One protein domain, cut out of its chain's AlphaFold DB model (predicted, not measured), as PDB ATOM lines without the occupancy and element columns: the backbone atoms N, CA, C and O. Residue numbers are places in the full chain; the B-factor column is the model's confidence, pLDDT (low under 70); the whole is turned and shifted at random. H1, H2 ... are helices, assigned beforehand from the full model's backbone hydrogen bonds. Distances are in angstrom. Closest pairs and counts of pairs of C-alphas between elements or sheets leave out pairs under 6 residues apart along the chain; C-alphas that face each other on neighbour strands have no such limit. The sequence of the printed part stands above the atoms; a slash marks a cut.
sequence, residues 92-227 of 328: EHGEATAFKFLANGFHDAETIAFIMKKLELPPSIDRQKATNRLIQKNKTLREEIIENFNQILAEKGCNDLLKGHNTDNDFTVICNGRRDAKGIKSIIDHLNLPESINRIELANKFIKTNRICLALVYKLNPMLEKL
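AT A GLANCE: This is residues 92 to 227 of the 328 residues of an uncharacterized protein of Enterococcus ratti (UniProt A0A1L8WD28). One long helix, H3, makes one long side of a flat body: H1 and H2, side by side, pack on its first half, and farther along H6 lies between H3 and a second long helix, H7. H7 folds back from H6 in a hairpin and runs away from H3, while the short H4 and H5 lie along the chain between H3 and H6. The printed part has 136 residues with seven named helices, H1 to H7 in chain order, and no named strand; the class is all helix. It is compact, with a radius of gyration of the C-alphas of 16.4 A and spans of 51 by 41 by 22 A.

IN THESE COORDINATES: H1, residues 95 to 103, begins at C-alpha 95 (216.684, 178.570, 293.881). H2 is residues 109 to 118. H3, residues 127 to 156, is 42.0 A long. H4 is residues 159 to 162, H5 residues 172 to 175, H6 residues 181 to 189. H7, residues 199 to 224, is 34.4 A long and ends at C-alpha 224 (229.813, 160.100, 308.423).

HOW THE PARTS SIT: H1 touches H3 at a steep tilt of 47 degrees, the same way; the closest C-alphas, of Ala 103 and Asn 138, are 4.6 A apart. H2 touches H3 with closest C-alphas Ala 109 and Ile 135, 5.6 A. H6 and H7 form a helical hairpin, closest C-alphas Lys 185 and Ala 203, 5.5 A. H5 touches H7. H3 and H7 are apart. Each O i to N i+4 pair is within hydrogen-bond range in H1, H2, H3 and H6, and 19 of 22 in H7.

THE WHOLE: C-alphas 123 and 196, the farthest apart, are 51.5 A apart. The printed part has no cut and no long link. Residues 158 to 178 and 212 to 227 are under 70 in pLDDT.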
ATOM      1  N   GLU A  92     215.659 171.384 298.396       88.50
ATOM      2  CA  GLU A  92     215.049 171.510 299.725       88.50
ATOM      3  C   GLU A  92     214.344 172.855 299.950       88.50
ATOM      4  O   GLU A  92     213.325 172.924 300.641       88.50
ATOM      5  N   HIS A  93     214.893 173.942 299.404       90.88
ATOM      6  CA  HIS A  93     214.519 175.313 299.776       90.88
ATOM      7  C   HIS A  93     214.344 176.272 298.588       90.88
ATOM      8  O   HIS A  93     214.119 177.470 298.795       90.88
ATOM      9  N   GLY A  94     214.464 175.780 297.354       91.25
ATOM     10  CA  GLY A  94     214.318 176.567 296.132       91.25
ATOM     11  C   GLY A  94     215.553 177.387 295.738       91.25
ATOM     12  O   GLY A  94     216.483 177.634 296.514       91.25
ATOM     13  N   GLU A  95     215.556 177.862 294.492       92.75
ATOM     14  CA  GLU A  95     216.684 178.570 293.881       92.75
ATOM     15  C   GLU A  95     216.957 179.939 294.500       92.75
ATOM     16  O   GLU A  95     218.114 180.350 294.595       92.75
ATOM     17  N   ALA A  96     215.921 180.630 294.980       90.38
ATOM     18  CA  ALA A  96     216.075 181.922 295.643       90.38
ATOM     19  C   ALA A  96     216.979 181.815 296.884       90.38
ATOM     20  O   ALA A  96     217.842 182.671 297.110       90.38
ATOM     21  N   THR A  97     216.830 180.729 297.649       88.19
ATOM     22  CA  THR A  97     217.656 180.434 298.823       88.19
ATOM     23  C   THR A  97     219.098 180.159 298.407       88.19
ATOM     24  O   THR A  97     220.019 180.799 298.919       88.19
ATOM     25  N   ALA A  98     219.310 179.286 297.418       90.19
ATOM     26  CA  ALA A  98     220.644 178.990 296.899       90.19
ATOM     27  C   ALA A  98     221.355 180.245 296.361       90.19
ATOM     28  O   ALA A  98     222.522 180.480 296.676       90.19
ATOM     29  N   PHE A  99     220.648 181.114 295.634       91.88
ATOM     30  CA  PHE A  99     221.183 182.383 295.131       91.88
ATOM     31  C   PHE A  99     221.550 183.359 296.250       91.88
ATOM     32  O   PHE A  99     222.560 184.054 296.139       91.88
ATOM     33  N   LYS A 100     220.781 183.405 297.345       87.19
ATOM     34  CA  LYS A 100     221.138 184.203 298.526       87.19
ATOM     35  C   LYS A 100     222.458 183.722 299.133       87.19
ATOM     36  O   LYS A 100     223.333 184.543 299.395       87.19
ATOM     37  N   PHE A 101     222.624 182.411 299.304       84.38
ATOM     38  CA  PHE A 101     223.872 181.839 299.814       84.38
ATOM     39  C   PHE A 101     225.051 182.063 298.859       84.38
ATOM     40  O   PHE A 101     226.125 182.445 299.314       84.38
ATOM     41  N   LEU A 102     224.848 181.902 297.550       87.19
ATOM     42  CA  LEU A 102     225.885 182.124 296.540       87.19
ATOM     43  C   LEU A 102     226.325 183.597 296.472       87.19
ATOM     44  O   LEU A 102     227.515 183.892 296.353       87.19
ATOM     45  N   ALA A 103     225.390 184.541 296.614       84.44
ATOM     46  CA  ALA A 103     225.710 185.967 296.713       84.44
ATOM     47  C   ALA A 103     226.553 186.284 297.962       84.44
ATOM     48  O   ALA A 103     227.476 187.088 297.879       84.44
ATOM     49  N   ASN A 104     226.290 185.604 299.081       79.44
ATOM     50  CA  ASN A 104     227.033 185.744 300.338       79.44
ATOM     51  C   ASN A 104     228.330 184.905 300.389       79.44
ATOM     52  O   ASN A 104     228.999 184.877 301.417       79.44
ATOM     53  N   GLY A 105     228.686 184.193 299.315       75.31
ATOM     54  CA  GLY A 105     229.899 183.368 299.250       75.31
ATOM     55  C   GLY A 105     231.175 184.145 298.906       75.31
ATOM     56  O   GLY A 105     232.274 183.600 298.968       75.31
ATOM     57  N   PHE A 106     231.055 185.426 298.541       79.50
ATOM     58  CA  PHE A 106     232.177 186.304 298.152       79.50
ATOM     59  C   PHE A 106     233.059 185.761 297.017       79.50
ATOM     60  O   PHE A 106     234.243 186.079 296.930       79.50
ATOM     61  N   HIS A 107     232.482 184.912 296.168       84.31
ATOM     62  CA  HIS A 107     233.139 184.338 295.007       84.31
ATOM     63  C   HIS A 107     233.553 185.376 293.965       84.31
ATOM     64  O   HIS A 107     232.857 186.367 293.737       84.31
ATOM     65  N   ASP A 108     234.640 185.097 293.249       83.50
ATOM     66  CA  ASP A 108     234.958 185.862 292.046       83.50
ATOM     67  C   ASP A 108     233.954 185.593 290.907       83.50
ATOM     68  O   ASP A 108     233.161 184.644 290.922       83.50
ATOM     69  N   ALA A 109     233.968 186.465 289.897       87.56
ATOM     70  CA  ALA A 109     233.019 186.397 288.792       87.56
ATOM     71  C   ALA A 109     233.113 185.068 288.026       87.56
ATOM     72  O   ALA A 109     232.091 184.483 287.656       87.56
ATOM     73  N   GLU A 110     234.333 184.574 287.809       87.56
ATOM     74  CA  GLU A 110     234.588 183.290 287.169       87.56
ATOM     75  C   GLU A 110     234.003 182.111 287.957       87.56
ATOM     76  O   GLU A 110     233.426 181.204 287.352       87.56
ATOM     77  N   THR A 111     234.103 182.125 289.284       88.62
ATOM     78  CA  THR A 111     233.571 181.084 290.167       88.62
ATOM     79  C   THR A 111     232.052 181.114 290.202       88.62
ATOM     80  O   THR A 111     231.427 180.064 290.038       88.62
ATOM     81  N   ILE A 112     231.440 182.298 290.313       91.25
ATOM     82  CA  ILE A 112     229.979 182.430 290.214       91.25
ATOM     83  C   ILE A 112     229.505 181.881 288.870       91.25
ATOM     84  O   ILE A 112     228.580 181.079 288.839       91.25
ATOM     85  N   ALA A 113     230.162 182.244 287.766       92.00
ATOM     86  CA  ALA A 113     229.811 181.738 286.443       92.00
ATOM     87  C   ALA A 113     229.989 180.213 286.322       92.00
ATOM     88  O   ALA A 113     229.168 179.549 285.687       92.00
ATOM     89  N   PHE A 114     231.035 179.643 286.929       91.31
ATOM     90  CA  PHE A 114     231.251 178.197 286.966       91.31
ATOM     91  C   PHE A 114     230.118 177.478 287.708       91.31
ATOM     92  O   PHE A 114     229.508 176.568 287.142       91.31
ATOM     93  N   ILE A 115     229.809 177.912 288.934       91.81
ATOM     94  CA  ILE A 115     228.758 177.318 289.770       91.81
ATOM     95  C   ILE A 115     227.415 177.473 289.067       91.81
ATOM     96  O   ILE A 115     226.748 176.484 288.764       91.81
ATOM     97  N   MET A 116     227.073 178.709 288.688       94.69
ATOM     98  CA  MET A 116     225.829 179.038 288.004       94.69
ATOM     99  C   MET A 116     225.651 178.296 286.701       94.69
ATOM    100  O   MET A 116     224.515 178.177 286.284       94.69
ATOM    101  N   LYS A 117     226.701 177.799 286.038       94.06
ATOM    102  CA  LYS A 117     226.582 176.960 284.838       94.06
ATOM    103  C   LYS A 117     226.168 175.520 285.156       94.06
ATOM    104  O   LYS A 117     225.547 174.885 284.308       94.06
ATOM    105  N   LYS A 118     226.514 175.011 286.337       93.12
ATOM    106  CA  LYS A 118     226.297 173.615 286.733       93.12
ATOM    107  C   LYS A 118     225.088 173.400 287.649       93.12
ATOM    108  O   LYS A 118     224.706 172.255 287.849       93.12
ATOM    109  N   LEU A 119     224.470 174.467 288.161       94.38
ATOM    110  CA  LEU A 119     223.254 174.344 288.971       94.38
ATOM    111  C   LEU A 119     222.070 173.765 288.178       94.38
ATOM    112  O   LEU A 119     221.838 174.148 287.022       94.38
ATOM    113  N   GLU A 120     221.297 172.905 288.835       93.31
ATOM    114  CA  GLU A 120     220.031 172.324 288.369       93.31
ATOM    115  C   GLU A 120     218.898 173.355 288.519       93.31
ATOM    116  O   GLU A 120     218.072 173.291 289.424       93.31
ATOM    117  N   LEU A 121     218.898 174.369 287.649       92.75
ATOM    118  CA  LEU A 121     217.924 175.466 287.684       92.75
ATOM    119  C   LEU A 121     216.726 175.200 286.759       92.75
ATOM    120  O   LEU A 121     216.926 174.657 285.667       92.75
ATOM    121  N   PRO A 122     215.514 175.663 287.126       90.25
ATOM    122  CA  PRO A 122     214.348 175.606 286.252       90.25
ATOM    123  C   PRO A 122     214.585 176.311 284.902       90.25
ATOM    124  O   PRO A 122     215.260 177.346 284.868       90.25
ATOM    125  N   PRO A 123     213.980 175.835 283.793       89.69
ATOM    126  CA  PRO A 123     214.123 176.461 282.471       89.69
ATOM    127  C   PRO A 123     213.658 177.923 282.401       89.69
ATOM    128  O   PRO A 123     214.091 178.662 281.522       89.69
ATOM    129  N   SER A 124     212.788 178.348 283.321       92.25
ATOM    130  CA  SER A 124     212.300 179.726 283.435       92.25
ATOM    131  C   SER A 124     213.370 180.724 283.891       92.25
ATOM    132  O   SER A 124     213.184 181.933 283.743       92.25
ATOM    133  N   ILE A 125     214.495 180.253 284.439       93.38
ATOM    134  CA  ILE A 125     215.577 181.116 284.904       93.38
ATOM    135  C   ILE A 125     216.511 181.470 283.745       93.38
ATOM    136  O   ILE A 125     217.257 180.634 283.232       93.38
ATOM    137  N   ASP A 126     216.561 182.760 283.405       94.38
ATOM    138  CA  ASP A 126     217.635 183.307 282.576       94.38
ATOM    139  C   ASP A 126     218.959 183.251 283.351       94.38
ATOM    140  O   ASP A 126     219.277 184.106 284.187       94.38
ATOM    141  N   ARG A 127     219.745 182.215 283.052       93.88
ATOM    142  CA  ARG A 127     221.017 181.926 283.716       93.88
ATOM    143  C   ARG A 127     222.040 183.046 283.536       93.88
ATOM    144  O   ARG A 127     222.784 183.325 284.476       93.88
ATOM    145  N   GLN A 128     222.082 183.713 282.381       93.88
ATOM    146  CA  GLN A 128     223.041 184.795 282.141       93.88
ATOM    147  C   GLN A 128     222.679 186.027 282.970       93.88
ATOM    148  O   GLN A 128     223.533 186.597 283.653       93.88
ATOM    149  N   LYS A 129     221.399 186.409 282.962       94.38
ATOM    150  CA  LYS A 129     220.897 187.532 283.757       94.38
ATOM    151  C   LYS A 129     221.041 187.272 285.256       94.38
ATOM    152  O   LYS A 129     221.465 188.169 285.985       94.38
ATOM    153  N   ALA A 130     220.743 186.055 285.711       93.94
ATOM    154  CA  ALA A 130     220.930 185.647 287.103       93.94
ATOM    155  C   ALA A 130     222.409 185.701 287.518       93.94
ATOM    156  O   ALA A 130     222.728 186.292 288.547       93.94
ATOM    157  N   THR A 131     223.313 185.176 286.685       95.19
ATOM    158  CA  THR A 131     224.766 185.214 286.927       95.19
ATOM    159  C   THR A 131     225.262 186.653 287.068       95.19
ATOM    160  O   THR A 131     225.926 186.976 288.047       95.19
ATOM    161  N   ASN A 132     224.884 187.548 286.150       94.44
ATOM    162  CA  ASN A 132     225.301 188.954 286.206       94.44
ATOM    163  C   ASN A 132     224.795 189.657 287.477       94.44
ATOM    164  O   ASN A 132     225.544 190.390 288.122       94.44
ATOM    165  N   ARG A 133     223.538 189.405 287.870       93.75
ATOM    166  CA  ARG A 133     222.966 189.942 289.117       93.75
ATOM    167  C   ARG A 133     223.702 189.427 290.350       93.75
ATOM    168  O   ARG A 133     223.970 190.206 291.260       93.75
ATOM    169  N   LEU A 134     224.037 188.138 290.374       93.56
ATOM    170  CA  LEU A 134     224.786 187.524 291.467       93.56
ATOM    171  C   LEU A 134     226.196 188.093 291.580       93.56
ATOM    172  O   LEU A 134     226.601 188.422 292.686       93.56
ATOM    173  N   ILE A 135     226.905 188.271 290.463       92.19
ATOM    174  CA  ILE A 135     228.238 188.892 290.449       92.19
ATOM    175  C   ILE A 135     228.181 190.298 291.047       92.19
ATOM    176  O   ILE A 135     228.981 190.624 291.922       92.19
ATOM    177  N   GLN A 136     227.211 191.114 290.625       91.44
ATOM    178  CA  GLN A 136     227.064 192.468 291.153       91.44
ATOM    179  C   GLN A 136     226.732 192.461 292.649       91.44
ATOM    180  O   GLN A 136     227.370 193.166 293.423       91.44
ATOM    181  N   LYS A 137     225.768 191.631 293.067       90.62
ATOM    182  CA  LYS A 137     225.365 191.531 294.474       90.62
ATOM    183  C   LYS A 137     226.507 191.030 295.359       90.62
ATOM    184  O   LYS A 137     226.716 191.563 296.439       90.62
ATOM    185  N   ASN A 138     227.254 190.037 294.888       88.25
ATOM    186  CA  ASN A 138     228.413 189.493 295.583       88.25
ATOM    187  C   ASN A 138     229.505 190.555 295.765       88.25
ATOM    188  O   ASN A 138     230.051 190.691 296.857       88.25
ATOM    189  N   LYS A 139     229.764 191.363 294.725       87.12
ATOM    190  CA  LYS A 139     230.692 192.493 294.808       87.12
ATOM    191  C   LYS A 139     230.265 193.490 295.891       87.12
ATOM    192  O   LYS A 139     231.087 193.787 296.749       87.12
ATOM    193  N   THR A 140     229.010 193.938 295.875       89.00
ATOM    194  CA  THR A 140     228.479 194.890 296.865       89.00
ATOM    195  C   THR A 140     228.572 194.340 298.287       89.00
ATOM    196  O   THR A 140     229.146 194.983 299.155       89.00
ATOM    197  N   LEU A 141     228.122 193.103 298.515       86.25
ATOM    198  CA  LEU A 141     228.202 192.470 299.836       86.25
ATOM    199  C   LEU A 141     229.648 192.331 300.329       86.25
ATOM    200  O   LEU A 141     229.911 192.407 301.525       86.25
ATOM    201  N   ARG A 142     230.597 192.080 299.421       85.25
ATOM    202  CA  ARG A 142     232.020 192.008 299.771       85.25
ATOM    203  C   ARG A 142     232.559 193.368 300.205       85.25
ATOM    204  O   ARG A 142     233.365 193.419 301.122       85.25
ATOM    205  N   GLU A 143     232.159 194.442 299.537       88.06
ATOM    206  CA  GLU A 143     232.553 195.804 299.909       88.06
ATOM    207  C   GLU A 143     231.994 196.156 301.294       88.06
ATOM    208  O   GLU A 143     232.765 196.532 302.174       88.06
ATOM    209  N   GLU A 144     230.707 195.880 301.532       86.81
ATOM    210  CA  GLU A 144     230.056 196.054 302.839       86.81
ATOM    211  C   GLU A 144     230.758 195.252 303.945       86.81
ATOM    212  O   GLU A 144     230.994 195.757 305.042       86.81
ATOM    213  N   ILE A 145     231.131 193.993 303.679       83.88
ATOM    214  CA  ILE A 145     231.789 193.171 304.700       83.88
ATOM    215  C   ILE A 145     233.209 193.663 305.007       83.88
ATOM    216  O   ILE A 145     233.623 193.622 306.163       83.88
ATOM    217  N   ILE A 146     233.949 194.142 304.001       86.56
ATOM    218  CA  ILE A 146     235.277 194.741 304.192       86.56
ATOM    219  C   ILE A 146     235.162 196.002 305.054       86.56
ATOM    220  O   ILE A 146     235.937 196.160 305.995       86.56
ATOM    221  N   GLU A 147     234.190 196.868 304.764       88.69
ATOM    222  CA  GLU A 147     233.937 198.088 305.533       88.69
ATOM    223  C   GLU A 147     233.605 197.772 306.994       88.69
ATOM    224  O   GLU A 147     234.283 198.263 307.898       88.69
ATOM    225  N   ASN A 148     232.665 196.850 307.225       84.50
ATOM    226  CA  ASN A 148     232.298 196.400 308.569       84.50
ATOM    227  C   ASN A 148     233.504 195.840 309.339       84.50
ATOM    228  O   ASN A 148     233.708 196.165 310.510       84.50
ATOM    229  N   PHE A 149     234.344 195.022 308.699       81.94
ATOM    230  CA  PHE A 149     235.534 194.487 309.362       81.94
ATOM    231  C   PHE A 149     236.597 195.544 309.636       81.94
ATOM    232  O   PHE A 149     237.263 195.470 310.668       81.94
ATOM    233  N   ASN A 150     236.748 196.528 308.755       86.25
ATOM    234  CA  ASN A 150     237.648 197.652 308.976       86.25
ATOM    235  C   ASN A 150     237.179 198.544 310.127       86.25
ATOM    236  O   ASN A 150     238.014 199.017 310.898       86.25
ATOM    237  N   GLN A 151     235.867 198.708 310.302       84.75
ATOM    238  CA  GLN A 151     235.307 199.387 311.464       84.75
ATOM    239  C   GLN A 151     235.598 198.614 312.760       84.75
ATOM    240  O   GLN A 151     236.133 199.183 313.709       84.75
ATOM    241  N   ILE A 152     235.348 197.298 312.781       79.50
ATOM    242  CA  ILE A 152     235.663 196.442 313.941       79.50
ATOM    243  C   ILE A 152     237.158 196.508 314.284       79.50
ATOM    244  O   ILE A 152     237.531 196.591 315.454       79.50
ATOM    245  N   LEU A 153     238.020 196.492 313.264       79.94
ATOM    246  CA  LEU A 153     239.467 196.634 313.411       79.94
ATOM    247  C   LEU A 153     239.869 197.954 314.069       79.94
ATOM    248  O   LEU A 153     240.763 197.954 314.914       79.94
ATOM    249  N   ALA A 154     239.216 199.056 313.696       83.12
ATOM    250  CA  ALA A 154     239.468 200.368 314.277       83.12
ATOM    251  C   ALA A 154     239.013 200.449 315.745       83.12
ATOM    252  O   ALA A 154     239.704 201.046 316.567       83.12
ATOM    253  N   GLU A 155     237.883 199.825 316.084       81.38
ATOM    254  CA  GLU A 155     237.298 199.876 317.430       81.38
ATOM    255  C   GLU A 155     237.980 198.923 318.426       81.38
ATOM    256  O   GLU A 155     238.192 199.280 319.585       81.38
ATOM    257  N   LYS A 156     238.308 197.698 317.995       74.88
ATOM    258  CA  LYS A 156     238.731 196.595 318.884       74.88
ATOM    259  C   LYS A 156     240.160 196.102 318.632       74.88
ATOM    260  O   LYS A 156     240.696 195.311 319.413       74.88
ATOM    261  N   GLY A 157     240.802 196.558 317.557       71.94
ATOM    262  CA  GLY A 157     242.125 196.094 317.142       71.94
ATOM    263  C   GLY A 157     242.140 194.653 316.609       71.94
ATOM    264  O   GLY A 157     241.116 193.997 316.429       71.94
ATOM    265  N   CYS A 158     243.339 194.122 316.345       69.88
ATOM    266  CA  CYS A 158     243.518 192.808 315.700       69.88
ATOM    267  C   CYS A 158     243.355 191.592 316.619       69.88
ATOM    268  O   CYS A 158     243.316 190.457 316.138       69.88
ATOM    269  N   ASN A 159     243.277 191.801 317.933       63.91
ATOM    270  CA  ASN A 159     243.245 190.698 318.891       63.91
ATOM    271  C   ASN A 159     241.956 189.872 318.777       63.91
ATOM    272  O   ASN A 159     242.013 188.654 318.926       63.91
ATOM    273  N   ASP A 160     240.823 190.482 318.431       56.78
ATOM    274  CA  ASP A 160     239.563 189.752 318.206       56.78
ATOM    275  C   ASP A 160     239.547 188.994 316.868       56.78
ATOM    276  O   ASP A 160     238.899 187.956 316.730       56.78
ATOM    277  N   LEU A 161     240.347 189.468 315.915       57.06
ATOM    278  CA  LEU A 161     240.543 188.911 314.578       57.06
ATOM    279  C   LEU A 161     241.344 187.598 314.599       57.06
ATOM    280  O   LEU A 161     241.092 186.682 313.815       57.06
ATOM    281  N   LEU A 162     242.313 187.505 315.516       55.97
ATOM    282  CA  LEU A 162     243.254 186.386 315.624       55.97
ATOM    283  C   LEU A 162     242.899 185.369 316.720       55.97
ATOM    284  O   LEU A 162     243.391 184.242 316.666       55.97
ATOM    285  N   LYS A 163     242.013 185.713 317.667       55.09
ATOM    286  CA  LYS A 163     241.526 184.828 318.751       55.09
ATOM    287  C   LYS A 163     240.646 183.651 318.294       55.09
ATOM    288  O   LYS A 163     240.055 182.972 319.130       55.09
ATOM    289  N   GLY A 164     240.545 183.388 316.992       44.34
ATOM    290  CA  GLY A 164     239.718 182.314 316.451       44.34
ATOM    291  C   GLY A 164     239.950 180.968 317.147       44.34
ATOM    292  O   GLY A 164     241.089 180.532 317.282       44.34
ATOM    293  N   HIS A 165     238.856 180.337 317.582       40.09
ATOM    294  CA  HIS A 165     238.487 178.950 317.248       40.09
ATOM    295  C   HIS A 165     237.246 178.462 318.021       40.09
ATOM    296  O   HIS A 165     236.617 177.520 317.553       40.09
ATOM    297  N   ASN A 166     236.863 179.114 319.128       37.25
ATOM    298  CA  ASN A 166     235.848 178.585 320.059       37.25
ATOM    299  C   ASN A 166     234.657 179.514 320.359       37.25
ATOM    300  O   ASN A 166     233.842 179.182 321.215       37.25
ATOM    301  N   THR A 167     234.529 180.657 319.686       38.50
ATOM    302  CA  THR A 167     233.371 181.548 319.841       38.50
ATOM    303  C   THR A 167     232.889 182.027 318.477       38.50
ATOM    304  O   THR A 167     233.702 182.360 317.611       38.50
ATOM    305  N   ASP A 168     231.569 182.043 318.283       44.97
ATOM    306  CA  ASP A 168     230.906 182.714 317.166       44.97
ATOM    307  C   ASP A 168     231.235 184.212 317.240       44.97
ATOM    308  O   ASP A 168     230.555 184.981 317.914       44.97
ATOM    309  N   ASN A 169     232.342 184.624 316.622       52.44
ATOM    310  CA  ASN A 169     232.665 186.032 316.429       52.44
ATOM    311  C   ASN A 169     232.355 186.441 314.989       52.44
ATOM    312  O   ASN A 169     232.332 185.599 314.093       52.44
ATOM    313  N   ASP A 170     232.156 187.734 314.749       50.72
ATOM    314  CA  ASP A 170     231.774 188.268 313.433       50.72
ATOM    315  C   ASP A 170     232.764 187.878 312.313       50.72
ATOM    316  O   ASP A 170     232.414 187.859 311.135       50.72
ATOM    317  N   PHE A 171     233.994 187.486 312.668       56.41
ATOM    318  CA  PHE A 171     235.035 187.025 311.748       56.41
ATOM    319  C   PHE A 171     234.928 185.547 311.341       56.41
ATOM    320  O   PHE A 171     235.438 185.172 310.277       56.41
ATOM    321  N   THR A 172     234.232 184.693 312.106       57.47
ATOM    322  CA  THR A 172     233.930 183.318 311.666       57.47
ATOM    323  C   THR A 172     233.084 183.319 310.402       57.47
ATOM    324  O   THR A 172     233.205 182.385 309.616       57.47
ATOM    325  N   VAL A 173     232.343 184.398 310.127       58.09
ATOM    326  CA  VAL A 173     231.639 184.610 308.861       58.09
ATOM    327  C   VAL A 173     232.616 184.466 307.690       58.09
ATOM    328  O   VAL A 173     232.284 183.744 306.750       58.09
ATOM    329  N   ILE A 174     233.840 185.035 307.762       57.59
ATOM    330  CA  ILE A 174     234.899 184.860 306.739       57.59
ATOM    331  C   ILE A 174     235.356 183.411 306.582       57.59
ATOM    332  O   ILE A 174     235.674 182.965 305.479       57.59
ATOM    333  N   CYS A 175     235.377 182.670 307.679       52.00
ATOM    334  CA  CYS A 175     236.027 181.369 307.766       52.00
ATOM    335  C   CYS A 175     235.074 180.215 307.430       52.00
ATOM    336  O   CYS A 175     235.460 179.244 306.775       52.00
ATOM    337  N   ASN A 176     233.819 180.347 307.855       55.97
ATOM    338  CA  ASN A 176     232.785 179.327 307.847       55.97
ATOM    339  C   ASN A 176     231.731 179.697 306.799       55.97
ATOM    340  O   ASN A 176     230.777 180.421 307.065       55.97
ATOM    341  N   GLY A 177     231.920 179.216 305.571       60.31
ATOM    342  CA  GLY A 177     230.962 179.434 304.491       60.31
ATOM    343  C   GLY A 177     231.390 178.799 303.175       60.31
ATOM    344  O   GLY A 177     232.499 178.286 303.045       60.31
ATOM    345  N   ARG A 178     230.512 178.854 302.176       66.81
ATOM    346  CA  ARG A 178     230.801 178.442 300.797       66.81
ATOM    347  C   ARG A 178     231.573 179.560 300.096       66.81
ATOM    348  O   ARG A 178     230.959 180.432 299.503       66.81
ATOM    349  N   ARG A 179     232.895 179.634 300.297       73.88
ATOM    350  CA  ARG A 179     233.745 180.717 299.767       73.88
ATOM    351  C   ARG A 179     234.845 180.160 298.877       73.88
ATOM    352  O   ARG A 179     235.245 179.000 298.998       73.88
ATOM    353  N   ASP A 180     235.333 180.969 297.944       72.25
ATOM    354  CA  ASP A 180     236.522 180.617 297.169       72.25
ATOM    355  C   ASP A 180     237.786 181.286 297.724       72.25
ATOM    356  O   ASP A 180     237.745 182.232 298.517       72.25
ATOM    357  N   ALA A 181     238.940 180.755 297.319       76.88
ATOM    358  CA  ALA A 181     240.225 181.222 297.816       76.88
ATOM    359  C   ALA A 181     240.539 182.669 297.407       76.88
ATOM    360  O   ALA A 181     241.208 183.384 298.152       76.88
ATOM    361  N   LYS A 182     240.061 183.106 296.236       78.88
ATOM    362  CA  LYS A 182     240.292 184.462 295.733       78.88
ATOM    363  C   LYS A 182     239.432 185.478 296.471       78.88
ATOM    364  O   LYS A 182     239.928 186.553 296.772       78.88
ATOM    365  N   GLY A 183     238.194 185.134 296.809       81.50
ATOM    366  CA  GLY A 183     237.295 185.924 297.637       81.50
ATOM    367  C   GLY A 183     237.874 186.160 299.024       81.50
ATOM    368  O   GLY A 183     237.972 187.302 299.463       81.50
ATOM    369  N   ILE A 184     238.350 185.093 299.678       81.75
ATOM    370  CA  ILE A 184     239.017 185.190 300.988       81.75
ATOM    371  C   ILE A 184     240.252 186.089 300.902       81.75
ATOM    372  O   ILE A 184     240.392 187.015 301.700       81.75
ATOM    373  N   LYS A 185     241.127 185.850 299.916       85.81
ATOM    374  CA  LYS A 185     242.334 186.657 299.725       85.81
ATOM    375  C   LYS A 185     241.992 188.123 299.444       85.81
ATOM    376  O   LYS A 185     242.525 189.003 300.100       85.81
ATOM    377  N   SER A 186     241.028 188.369 298.558       85.75
ATOM    378  CA  SER A 186     240.533 189.706 298.223       85.75
ATOM    379  C   SER A 186     240.015 190.450 299.445       85.75
ATOM    380  O   SER A 186     240.299 191.634 299.561       85.75
ATOM    381  N   ILE A 187     239.275 189.797 300.344       86.31
ATOM    382  CA  ILE A 187     238.813 190.436 301.580       86.31
ATOM    383  C   ILE A 187     240.020 190.821 302.439       86.31
ATOM    384  O   ILE A 187     240.156 191.983 302.796       86.31
ATOM    385  N   ILE A 188     240.928 189.876 302.704       86.88
ATOM    386  CA  ILE A 188     242.095 190.081 303.581       86.88
ATOM    387  C   ILE A 188     243.042 191.157 303.049       86.88
ATOM    388  O   ILE A 188     243.563 191.957 303.827       86.88
ATOM    389  N   ASP A 189     243.239 191.213 301.735       88.50
ATOM    390  CA  ASP A 189     244.080 192.221 301.091       88.50
ATOM    391  C   ASP A 189     243.535 193.646 301.316       88.50
ATOM    392  O   ASP A 189     244.324 194.579 301.411       88.50
ATOM    393  N   HIS A 190     242.217 193.812 301.493       90.81
ATOM    394  CA  HIS A 190     241.561 195.112 301.709       90.81
ATOM    395  C   HIS A 190     241.242 195.415 303.183       90.81
ATOM    396  O   HIS A 190     240.638 196.445 303.489       90.81
ATOM    397  N   LEU A 191     241.643 194.540 304.109       87.75
ATOM    398  CA  LEU A 191     241.526 194.828 305.535       87.75
ATOM    399  C   LEU A 191     242.627 195.797 305.991       87.75
ATOM    400  O   LEU A 191     243.779 195.695 305.563       87.75
ATOM    401  N   ASN A 192     242.314 196.677 306.937       87.88
ATOM    402  CA  ASN A 192     243.241 197.612 307.578       87.88
ATOM    403  C   ASN A 192     244.072 196.910 308.666       87.88
ATOM    404  O   ASN A 192     244.102 197.312 309.827       87.88
ATOM    405  N   LEU A 193     244.715 195.802 308.289       84.81
ATOM    406  CA  LEU A 193     245.586 195.029 309.169       84.81
ATOM    407  C   LEU A 193     246.927 195.761 309.377       84.81
ATOM    408  O   LEU A 193     247.496 196.242 308.389       84.81
ATOM    409  N   PRO A 194     247.464 195.789 310.613       83.31
ATOM    410  CA  PRO A 194     248.805 196.267 310.924       83.31
ATOM    411  C   PRO A 194     249.874 195.552 310.101       83.31
ATOM    412  O   PRO A 194     249.739 194.367 309.791       83.31
ATOM    413  N   GLU A 195     250.982 196.241 309.830       84.44
ATOM    414  CA  GLU A 195     252.122 195.690 309.077       84.44
ATOM    415  C   GLU A 195     252.751 194.456 309.736       84.44
ATOM    416  O   GLU A 195     253.322 193.608 309.056       84.44
ATOM    417  N   SER A 196     252.601 194.312 311.056       83.31
ATOM    418  CA  SER A 196     253.057 193.135 311.798       83.31
ATOM    419  C   SER A 196     252.304 191.849 311.434       83.31
ATOM    420  O   SER A 196     252.768 190.758 311.767       83.31
ATOM    421  N   ILE A 197     251.154 191.943 310.755       82.56
ATOM    422  CA  ILE A 197     250.372 190.784 310.327       82.56
ATOM    423  C   ILE A 197     250.765 190.372 308.912       82.56
ATOM    424  O   ILE A 197     250.514 191.072 307.929       82.56
ATOM    425  N   ASN A 198     251.277 189.147 308.790       84.81
ATOM    426  CA  ASN A 198     251.509 188.524 307.496       84.81
ATOM    427  C   ASN A 198     250.175 188.150 306.821       84.81
ATOM    428  O   ASN A 198     249.571 187.110 307.097       84.81
ATOM    429  N   ARG A 199     249.729 189.000 305.891       85.56
ATOM    430  CA  ARG A 199     248.476 188.832 305.132       85.56
ATOM    431  C   ARG A 199     248.430 187.534 304.326       85.56
ATOM    432  O   ARG A 199     247.378 186.902 304.246       85.56
ATOM    433  N   ILE A 200     249.562 187.111 303.758       83.56
ATOM    434  CA  ILE A 200     249.653 185.887 302.947       83.56
ATOM    435  C   ILE A 200     249.412 184.662 303.828       83.56
ATOM    436  O   ILE A 200     248.617 183.786 303.482       83.56
ATOM    437  N   GLU A 201     250.081 184.608 304.977       80.75
ATOM    438  CA  GLU A 201     249.922 183.517 305.934       80.75
ATOM    439  C   GLU A 201     248.493 183.465 306.486       80.75
ATOM    440  O   GLU A 201     247.873 182.397 306.513       80.75
ATOM    441  N   LEU A 202     247.931 184.627 306.828       81.06
ATOM    442  CA  LEU A 202     246.561 184.748 307.310       81.06
ATOM    443  C   LEU A 202     245.543 184.251 306.268       81.06
ATOM    444  O   LEU A 202     244.671 183.440 306.588       81.06
ATOM    445  N   ALA A 203     245.688 184.664 305.005       82.25
ATOM    446  CA  ALA A 203     244.839 184.194 303.914       82.25
ATOM    447  C   ALA A 203     244.947 182.683 303.715       82.25
ATOM    448  O   ALA A 203     243.925 181.999 303.643       82.25
ATOM    449  N   ASN A 204     246.162 182.136 303.703       79.19
ATOM    450  CA  ASN A 204     246.372 180.698 303.564       79.19
ATOM    451  C   ASN A 204     245.726 179.905 304.710       79.19
ATOM    452  O   ASN A 204     245.096 178.872 304.463       79.19
ATOM    453  N   LYS A 205     245.807 180.407 305.951       77.31
ATOM    454  CA  LYS A 205     245.143 179.807 307.118       77.31
ATOM    455  C   LYS A 205     243.621 179.752 306.945       77.31
ATOM    456  O   LYS A 205     243.010 178.704 307.187       77.31
ATOM    457  N   PHE A 206     243.002 180.843 306.493       77.81
ATOM    458  CA  PHE A 206     241.551 180.894 306.292       77.81
ATOM    459  C   PHE A 206     241.088 180.078 305.088       77.81
ATOM    460  O   PHE A 206     240.106 179.347 305.198       77.81
ATOM    461  N   ILE A 207     241.828 180.102 303.978       77.31
ATOM    462  CA  ILE A 207     241.554 179.262 302.804       77.31
ATOM    463  C   ILE A 207     241.582 177.783 303.191       77.31
ATOM    464  O   ILE A 207     240.681 177.030 302.822       77.31
ATOM    465  N   LYS A 208     242.592 177.359 303.961       73.06
ATOM    466  CA  LYS A 208     242.700 175.978 304.436       73.06
ATOM    467  C   LYS A 208     241.507 175.595 305.311       73.06
ATOM    468  O   LYS A 208     240.878 174.570 305.064       73.06
ATOM    469  N   THR A 209     241.160 176.436 306.285       71.56
ATOM    470  CA  THR A 209     239.991 176.231 307.156       71.56
ATOM    471  C   THR A 209     238.701 176.125 306.346       71.56
ATOM    472  O   THR A 209     237.931 175.188 306.540       71.56
ATOM    473  N   ASN A 210     238.499 177.017 305.377       73.44
ATOM    474  CA  ASN A 210     237.310 177.025 304.538       73.44
ATOM    475  C   ASN A 210     237.181 175.750 303.693       73.44
ATOM    476  O   ASN A 210     236.113 175.146 303.646       73.44
ATOM    477  N   ARG A 211     238.286 175.286 303.093       71.56
ATOM    478  CA  ARG A 211     238.315 174.014 302.354       71.56
ATOM    479  C   ARG A 211     237.984 172.822 303.254       71.56
ATOM    480  O   ARG A 211     237.232 171.949 302.831       71.56
ATOM    481  N   ILE A 212     238.508 172.806 304.484       67.25
ATOM    482  CA  ILE A 212     238.198 171.770 305.479       67.25
ATOM    483  C   ILE A 212     236.698 171.783 305.784       67.25
ATOM    484  O   ILE A 212     236.074 170.730 305.749       67.25
ATOM    485  N   CYS A 213     236.115 172.957 306.047       66.94
ATOM    486  CA  CYS A 213     234.684 173.097 306.313       66.94
ATOM    487  C   CYS A 213     233.830 172.666 305.117       66.94
ATOM    488  O   CYS A 213     232.864 171.944 305.312       66.94
ATOM    489  N   LEU A 214     234.198 173.042 303.890       67.69
ATOM    490  CA  LEU A 214     233.476 172.639 302.683       67.69
ATOM    491  C   LEU A 214     233.447 171.115 302.511       67.69
ATOM    492  O   LEU A 214     232.382 170.542 302.299       67.69
ATOM    493  N   ALA A 215     234.607 170.461 302.630       65.00
ATOM    494  CA  ALA A 215     234.706 169.010 302.511       65.00
ATOM    495  C   ALA A 215     233.978 168.297 303.664       65.00
ATOM    496  O   ALA A 215     233.194 167.380 303.421       65.00
ATOM    497  N   LEU A 216     234.203 168.742 304.907       63.69
ATOM    498  CA  LEU A 216     233.573 168.167 306.096       63.69
ATOM    499  C   LEU A 216     232.064 168.368 306.098       63.69
ATOM    500  O   LEU A 216     231.331 167.399 306.071       63.69
ATOM    501  N   VAL A 217     231.589 169.607 306.109       63.88
ATOM    502  CA  VAL A 217     230.179 169.913 306.374       63.88
ATOM    503  C   VAL A 217     229.272 169.449 305.239       63.88
ATOM    504  O   VAL A 217     228.212 168.900 305.508       63.88
ATOM    505  N   TYR A 218     229.670 169.642 303.978       62.59
ATOM    506  CA  TYR A 218     228.751 169.440 302.851       62.59
ATOM    507  C   TYR A 218     228.864 168.083 302.163       62.59
ATOM    508  O   TYR A 218     228.008 167.754 301.350       62.59
ATOM    509  N   LYS A 219     229.900 167.294 302.462       61.03
ATOM    510  CA  LYS A 219     230.113 165.985 301.827       61.03
ATOM    511  C   LYS A 219     230.368 164.889 302.841       61.03
ATOM    512  O   LYS A 219     229.673 163.881 302.834       61.03
ATOM    513  N   LEU A 220     231.338 165.084 303.727       58.91
ATOM    514  CA  LEU A 220     231.747 164.035 304.655       58.91
ATOM    515  C   LEU A 220     230.784 163.870 305.829       58.91
ATOM    516  O   LEU A 220     230.441 162.739 306.118       58.91
ATOM    517  N   ASN A 221     230.294 164.933 306.467       61.00
ATOM    518  CA  ASN A 221     229.396 164.859 307.623       61.00
ATOM    519  C   ASN A 221     228.098 164.103 307.297       61.00
ATOM    520  O   ASN A 221     227.821 163.143 308.005       61.00
ATOM    521  N   PRO A 222     227.370 164.385 306.197       60.44
ATOM    522  CA  PRO A 222     226.180 163.604 305.841       60.44
ATOM    523  C   PRO A 222     226.461 162.116 305.562       60.44
ATOM    524  O   PRO A 222     225.562 161.280 305.661       60.44
ATOM    525  N   MET A 223     227.694 161.767 305.171       57.59
ATOM    526  CA  MET A 223     228.119 160.378 304.944       57.59
ATOM    527  C   MET A 223     228.664 159.717 306.223       57.59
ATOM    528  O   MET A 223     228.465 158.522 306.418       57.59
ATOM    529  N   LEU A 224     229.298 160.491 307.106       54.78
ATOM    530  CA  LEU A 224     229.813 160.100 308.423       54.78
ATOM    531  C   LEU A 224     228.688 159.906 309.440       54.78
ATOM    532  O   LEU A 224     228.720 158.969 310.223       54.78
ATOM    533  N   GLU A 225     227.643 160.728 309.388       57.38
ATOM    534  CA  GLU A 225     226.416 160.536 310.174       57.38
ATOM    535  C   GLU A 225     225.737 159.197 309.851       57.38
ATOM    536  O   GLU A 225     224.992 158.659 310.668       57.38
ATOM    537  N   LYS A 226     226.022 158.625 308.673       53.69
ATOM    538  CA  LYS A 226     225.547 157.299 308.263       53.69
ATOM    539  C   LYS A 226     226.526 156.175 308.602       53.69
ATOM    540  O   LYS A 226     226.130 155.014 308.524       53.69
ATOM    541  N   LEU A 227     227.787 156.478 308.925       50.19
ATOM    542  CA  LEU A 227     228.842 155.480 309.070       50.19
ATOM    543  C   LEU A 227     229.928 155.912 310.080       50.19
ATOM    544  O   LEU A 227     230.642 156.892 309.877       50.19
TER     545      LEU A 227